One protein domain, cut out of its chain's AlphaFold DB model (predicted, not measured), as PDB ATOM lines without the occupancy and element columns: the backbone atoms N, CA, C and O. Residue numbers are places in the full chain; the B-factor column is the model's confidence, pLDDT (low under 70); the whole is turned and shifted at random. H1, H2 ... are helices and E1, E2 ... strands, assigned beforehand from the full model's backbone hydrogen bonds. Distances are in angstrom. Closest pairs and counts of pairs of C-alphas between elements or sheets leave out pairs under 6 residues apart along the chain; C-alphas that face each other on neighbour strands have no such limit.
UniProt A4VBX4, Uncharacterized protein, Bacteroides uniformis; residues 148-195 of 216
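AT A GLANCE: This is residues 148 to 195 of the 216 residues of an uncharacterized protein of Bacteroides uniformis (UniProt A4VBX4). Picture a loose, flat loop of chain: an opening stretch with no named element, the long helix H1, a link that folds back, and then the shorter helix H2, set steeply to H1 and running the opposite way. Beyond H2 the short strand E1 ends the printed part. The printed part has 48 residues, with two named helices and one named strand in the order H1, H2, E1; the class is mostly helix, and E1 pairs with no named strand. It is only just loose, close to compact, with a radius of gyration of the C-alphas of 11.7 A, and it spans 31 by 30 by 13 A.

IN THESE COORDINATES: Start at C-alpha 148, at (92.892, 137.308, 94.761); residues 148 to 158 lead to H1. Find C-alpha 159 at (97.136, 126.071, 108.207); from there H1, residues 159 to 173, runs 21.0 A. H2, residues 181 to 189, runs 12.5 A. E1, residues 192 to 195, runs 10.4 A and ends at C-alpha 195, at (93.306, 140.730, 83.417).

HOW THE PARTS SIT: Look at Lys 163 and Met 181, whose C-alphas, 6.9 A apart, are the closest of H1 and H2. The two helices only just touch, with 3 pairs of C-alphas within 8 A, and H1 does so with residues 162 to 166 alone. Their lines stand at a steep tilt of 66 degrees, opposite ways. H2 and E1 meet only through their link, and H1 and E1 are apart. In H1 every O i to N i+4 pair is within hydrogen-bond range; in H2, 4 of 5 are.

THE WHOLE: The C-alphas of Glu 157 and Pro 195 are the two farthest apart, at 32.6 A. The printed part has no cut. The link from H1 to H2 is short, with 7 residues, and that from H2 to E1 is tight, with 2. The mean pLDDT of the printed part is 90.5, and no printed residue is under 70.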
ATOM      1  N   TRP A 148      93.090 138.202  93.625       87.38
ATOM      2  CA  TRP A 148      92.892 137.308  94.761       87.38
ATOM      3  C   TRP A 148      94.198 137.107  95.522       87.38
ATOM      4  O   TRP A 148      95.249 137.602  95.120       87.38
ATOM      5  N   GLY A 149      94.093 136.407  96.647       88.31
ATOM      6  CA  GLY A 149      95.182 136.224  97.587       88.31
ATOM      7  C   GLY A 149      95.355 137.437  98.497       88.31
ATOM      8  O   GLY A 149      95.411 138.586  98.057       88.31
ATOM      9  N   ILE A 150      95.370 137.184  99.799       89.00
ATOM     10  CA  ILE A 150      95.541 138.208 100.826       89.00
ATOM     11  C   ILE A 150      96.714 137.759 101.682       89.00
ATOM     12  O   ILE A 150      96.662 136.698 102.302       89.00
ATOM     13  N   GLU A 151      97.761 138.579 101.722       88.94
ATOM     14  CA  GLU A 151      98.939 138.282 102.528       88.94
ATOM     15  C   GLU A 151      98.546 138.057 103.994       88.94
ATOM     16  O   GLU A 151      97.881 138.886 104.619       88.94
ATOM     17  N   GLY A 152      98.938 136.899 104.528       87.38
ATOM     18  CA  GLY A 152      98.652 136.508 105.907       87.38
ATOM     19  C   GLY A 152      97.229 135.999 106.164       87.38
ATOM     20  O   GLY A 152      96.854 135.856 107.328       87.38
ATOM     21  N   LEU A 153      96.433 135.707 105.128       89.75
ATOM     22  CA  LEU A 153      95.091 135.134 105.282       89.75
ATOM     23  C   LEU A 153      95.116 133.737 105.915       89.75
ATOM     24  O   LEU A 153      94.327 133.440 106.813       89.75
ATOM     25  N   VAL A 154      96.024 132.879 105.456       92.06
ATOM     26  CA  VAL A 154      96.320 131.575 106.049       92.06
ATOM     27  C   VAL A 154      97.519 131.743 106.973       92.06
ATOM     28  O   VAL A 154      98.674 131.698 106.548       92.06
ATOM     29  N   THR A 155      97.234 131.947 108.257       92.62
ATOM     30  CA  THR A 155      98.256 131.954 109.307       92.62
ATOM     31  C   THR A 155      98.720 130.531 109.629       92.62
ATOM     32  O   THR A 155      98.037 129.556 109.305       92.62
ATOM     33  N   LYS A 156      99.847 130.392 110.338       91.25
ATOM     34  CA  LYS A 156     100.351 129.082 110.794       91.25
ATOM     35  C   LYS A 156      99.337 128.337 111.662       91.25
ATOM     36  O   LYS A 156      99.237 127.118 111.602       91.25
ATOM     37  N   GLU A 157      98.566 129.068 112.463       95.50
ATOM     38  CA  GLU A 157      97.516 128.510 113.317       95.50
ATOM     39  C   GLU A 157      96.310 128.029 112.501       95.50
ATOM     40  O   GLU A 157      95.631 127.087 112.909       95.50
ATOM     41  N   PHE A 158      96.035 128.661 111.356       94.00
ATOM     42  CA  PHE A 158      94.931 128.291 110.468       94.00
ATOM     43  C   PHE A 158      95.315 127.225 109.431       94.00
ATOM     44  O   PHE A 158      94.438 126.544 108.897       94.00
ATOM     45  N   GLU A 159      96.610 127.032 109.178       93.56
ATOM     46  CA  GLU A 159      97.136 126.071 108.207       93.56
ATOM     47  C   GLU A 159      96.548 124.647 108.359       93.56
ATOM     48  O   GLU A 159      96.105 124.076 107.357       93.56
ATOM     49  N   PRO A 160      96.418 124.064 109.572       95.38
ATOM     50  CA  PRO A 160      95.806 122.741 109.720       95.38
ATOM     51  C   PRO A 160      94.345 122.696 109.250       95.38
ATOM     52  O   PRO A 160      93.893 121.699 108.683       95.38
ATOM     53  N   GLU A 161      93.596 123.780 109.462       95.12
ATOM     54  CA  GLU A 161      92.184 123.863 109.089       95.12
ATOM     55  C   GLU A 161      92.005 124.072 107.582       95.12
ATOM     56  O   GLU A 161      91.121 123.441 106.995       95.12
ATOM     57  N   ILE A 162      92.834 124.894 106.924       93.69
ATOM     58  CA  ILE A 162      92.752 125.025 105.461       93.69
ATOM     59  C   ILE A 162      93.149 123.716 104.771       93.69
ATOM     60  O   ILE A 162      92.444 123.290 103.858       93.69
ATOM     61  N   LYS A 163      94.181 123.017 105.273       94.50
ATOM     62  CA  LYS A 163      94.586 121.695 104.765       94.50
ATOM     63  C   LYS A 163      93.425 120.706 104.854       94.50
ATOM     64  O   LYS A 163      93.061 120.089 103.857       94.50
ATOM     65  N   ARG A 164      92.749 120.645 106.009       96.38
ATOM     66  CA  ARG A 164      91.550 119.813 106.202       96.38
ATOM     67  C   ARG A 164      90.425 120.161 105.220       96.38
ATOM     68  O   ARG A 164      89.780 119.260 104.684       96.38
ATOM     69  N   ARG A 165      90.157 121.450 104.987       94.12
ATOM     70  CA  ARG A 165      89.106 121.903 104.054       94.12
ATOM     71  C   ARG A 165      89.415 121.533 102.611       94.12
ATOM     72  O   ARG A 165      88.514 121.067 101.920       94.12
ATOM     73  N   LEU A 166      90.661 121.724 102.181       92.69
ATOM     74  CA  LEU A 166      91.120 121.349 100.846       92.69
ATOM     75  C   LEU A 166      90.996 119.838 100.636       92.69
ATOM     76  O   LEU A 166      90.429 119.426  99.629       92.69
ATOM     77  N   THR A 167      91.402 119.023 101.615       94.69
ATOM     78  CA  THR A 167      91.207 117.565 101.572       94.69
ATOM     79  C   THR A 167      89.745 117.187 101.364       94.69
ATOM     80  O   THR A 167      89.433 116.496 100.400       94.69
ATOM     81  N   ILE A 168      88.833 117.710 102.188       94.31
ATOM     82  CA  ILE A 168      87.395 117.413 102.068       94.31
ATOM     83  C   ILE A 168      86.840 117.854 100.711       94.31
ATOM     84  O   ILE A 168      86.026 117.151 100.112       94.31
ATOM     85  N   PHE A 169      87.248 119.031 100.228       89.75
ATOM     86  CA  PHE A 169      86.804 119.539  98.936       89.75
ATOM     87  C   PHE A 169      87.249 118.613  97.801       89.75
ATOM     88  O   PHE A 169      86.402 118.144  97.046       89.75
ATOM     89  N   PHE A 170      88.541 118.286  97.725       91.50
ATOM     90  CA  PHE A 170      89.083 117.413  96.683       91.50
ATOM     91  C   PHE A 170      88.520 115.995  96.766       91.50
ATOM     92  O   PHE A 170      88.134 115.447  95.741       91.50
ATOM     93  N   GLU A 171      88.364 115.420  97.958       92.81
ATOM     94  CA  GLU A 171      87.700 114.122  98.128       92.81
ATOM     95  C   GLU A 171      86.263 114.130  97.592       92.81
ATOM     96  O   GLU A 171      85.814 113.143  97.010       92.81
ATOM     97  N   ALA A 172      85.538 115.239  97.759       89.94
ATOM     98  CA  ALA A 172      84.163 115.364  97.295       89.94
ATOM     99  C   ALA A 172      84.051 115.666  95.792       89.94
ATOM    100  O   ALA A 172      83.100 115.214  95.151       89.94
ATOM    101  N   THR A 173      84.972 116.454  95.228       85.62
ATOM    102  CA  THR A 173      84.874 116.943  93.842       85.62
ATOM    103  C   THR A 173      85.753 116.188  92.851       85.62
ATOM    104  O   THR A 173      85.417 116.137  91.672       85.62
ATOM    105  N   GLN A 174      86.881 115.639  93.305       90.00
ATOM    106  CA  GLN A 174      87.904 114.964  92.495       90.00
ATOM    107  C   GLN A 174      88.532 113.779  93.268       90.00
ATOM    108  O   GLN A 174      89.713 113.821  93.625       90.00
ATOM    109  N   PRO A 175      87.763 112.709  93.560       90.31
ATOM    110  CA  PRO A 175      88.245 111.604  94.387       90.31
ATOM    111  C   PRO A 175      89.511 110.953  93.809       90.31
ATOM    112  O   PRO A 175      89.532 110.557  92.644       90.31
ATOM    113  N   GLY A 176      90.552 110.806  94.634       89.62
ATOM    114  CA  GLY A 176      91.819 110.167  94.253       89.62
ATOM    115  C   GLY A 176      92.808 111.064  93.499       89.62
ATOM    116  O   GLY A 176      93.897 110.595  93.173       89.62
ATOM    117  N   ALA A 177      92.465 112.328  93.236       92.69
ATOM    118  CA  ALA A 177      93.411 113.296  92.693       92.69
ATOM    119  C   ALA A 177      94.480 113.672  93.733       92.69
ATOM    120  O   ALA A 177      94.195 113.782  94.929       92.69
ATOM    121  N   GLU A 178      95.712 113.896  93.271       93.38
ATOM    122  CA  GLU A 178      96.751 114.509  94.094       93.38
ATOM    123  C   GLU A 178      96.338 115.943  94.438       93.38
ATOM    124  O   GLU A 178      95.945 116.715  93.563       93.38
ATOM    125  N   ILE A 179      96.407 116.291  95.723       92.19
ATOM    126  CA  ILE A 179      96.042 117.624  96.201       92.19
ATOM    127  C   ILE A 179      97.311 118.479  96.206       92.19
ATOM    128  O   ILE A 179      98.201 118.206  97.017       92.19
ATOM    129  N   PRO A 180      97.409 119.530  95.371       92.06
ATOM    130  CA  PRO A 180      98.567 120.416  95.349       92.06
ATOM    131  C   PRO A 180      98.512 121.377  96.548       92.06
ATOM    132  O   PRO A 180      98.228 122.562  96.405       92.06
ATOM    133  N   MET A 181      98.728 120.841  97.752       92.75
ATOM    134  CA  MET A 181      98.402 121.506  99.017       92.75
ATOM    135  C   MET A 181      99.114 122.848  99.189       92.75
ATOM    136  O   MET A 181      98.475 123.838  99.524       92.75
ATOM    137  N   GLU A 182     100.422 122.881  98.940       91.31
ATOM    138  CA  GLU A 182     101.224 124.095  99.109       91.31
ATOM    139  C   GLU A 182     100.830 125.159  98.078       91.31
ATOM    140  O   GLU A 182     100.554 126.290  98.453       91.31
ATOM    141  N   ALA A 183     100.647 124.781  96.807       90.56
ATOM    142  CA  ALA A 183     100.183 125.712  95.777       90.56
ATOM    143  C   ALA A 183      98.781 126.270  96.080       90.56
ATOM    144  O   ALA A 183      98.532 127.454  95.871       90.56
ATOM    145  N   ALA A 184      97.875 125.439  96.608       87.81
ATOM    146  CA  ALA A 184      96.542 125.875  97.009       87.81
ATOM    147  C   ALA A 184      96.582 126.833  98.212       87.81
ATOM    148  O   ALA A 184      95.762 127.740  98.288       87.81
ATOM    149  N   ILE A 185      97.511 126.652  99.154       90.88
ATOM    150  CA  ILE A 185      97.701 127.579 100.281       90.88
ATOM    151  C   ILE A 185      98.325 128.891  99.800       90.88
ATOM    152  O   ILE A 185      97.838 129.961 100.175       90.88
ATOM    153  N   ASP A 186      99.350 128.810  98.952       90.56
ATOM    154  CA  ASP A 186     100.014 129.971  98.359       90.56
ATOM    155  C   ASP A 186      99.024 130.825  97.565       90.56
ATOM    156  O   ASP A 186      99.020 132.042  97.722       90.56
ATOM    157  N   GLU A 187      98.106 130.211  96.814       88.69
ATOM    158  CA  GLU A 187      97.057 130.922  96.069       88.69
ATOM    159  C   GLU A 187      96.190 131.829  96.966       88.69
ATOM    160  O   GLU A 187      95.762 132.907  96.546       88.69
ATOM    161  N   TYR A 188      95.942 131.436  98.221       88.12
ATOM    162  CA  TYR A 188      95.204 132.267  99.181       88.12
ATOM    163  C   TYR A 188      96.071 133.330  99.866       88.12
ATOM    164  O   TYR A 188      95.526 134.336 100.325       88.12
ATOM    165  N   ASN A 189      97.383 133.112  99.961       91.06
ATOM    166  CA  ASN A 189      98.312 133.932 100.743       91.06
ATOM    167  C   ASN A 189      99.172 134.888  99.914       91.06
ATOM    168  O   ASN A 189      99.756 135.815 100.472       91.06
ATOM    169  N   VAL A 190      99.279 134.677  98.608       90.12
ATOM    170  CA  VAL A 190     100.097 135.487  97.707       90.12
ATOM    171  C   VAL A 190      99.177 136.351  96.865       90.12
ATOM    172  O   VAL A 190      98.223 135.863  96.279       90.12
ATOM    173  N   PHE A 191      99.442 137.656  96.808       91.00
ATOM    174  CA  PHE A 191      98.625 138.552  95.998       91.00
ATOM    175  C   PHE A 191      98.835 138.280  94.506       91.00
ATOM    176  O   PHE A 191      99.952 138.362  93.987       91.00
ATOM    177  N   HIS A 192      97.735 138.013  93.815       86.44
ATOM    178  CA  HIS A 192      97.686 137.746  92.391       86.44
ATOM    179  C   HIS A 192      96.779 138.752  91.691       86.44
ATOM    180  O   HIS A 192      95.699 139.087  92.180       86.44
ATOM    181  N   THR A 193      97.194 139.189  90.502       85.31
ATOM    182  CA  THR A 193      96.359 139.987  89.601       85.31
ATOM    183  C   THR A 193      96.476 139.467  88.187       85.31
ATOM    184  O   THR A 193      97.582 139.348  87.659       85.31
ATOM    185  N   TYR A 194      95.334 139.242  87.556       77.25
ATOM    186  CA  TYR A 194      95.239 138.881  86.151       77.25
ATOM    187  C   TYR A 194      94.212 139.785  85.473       77.25
ATOM    188  O   TYR A 194      93.245 140.200  86.120       77.25
ATOM    189  N   PRO A 195      94.379 140.107  84.180       72.19
ATOM    190  CA  PRO A 195      93.306 140.730  83.417       72.19
ATOM    191  C   PRO A 195      92.008 139.933  83.608       72.19
ATOM    192  O   PRO A 195      92.003 138.714  83.440       72.19
TER     193      PRO A 195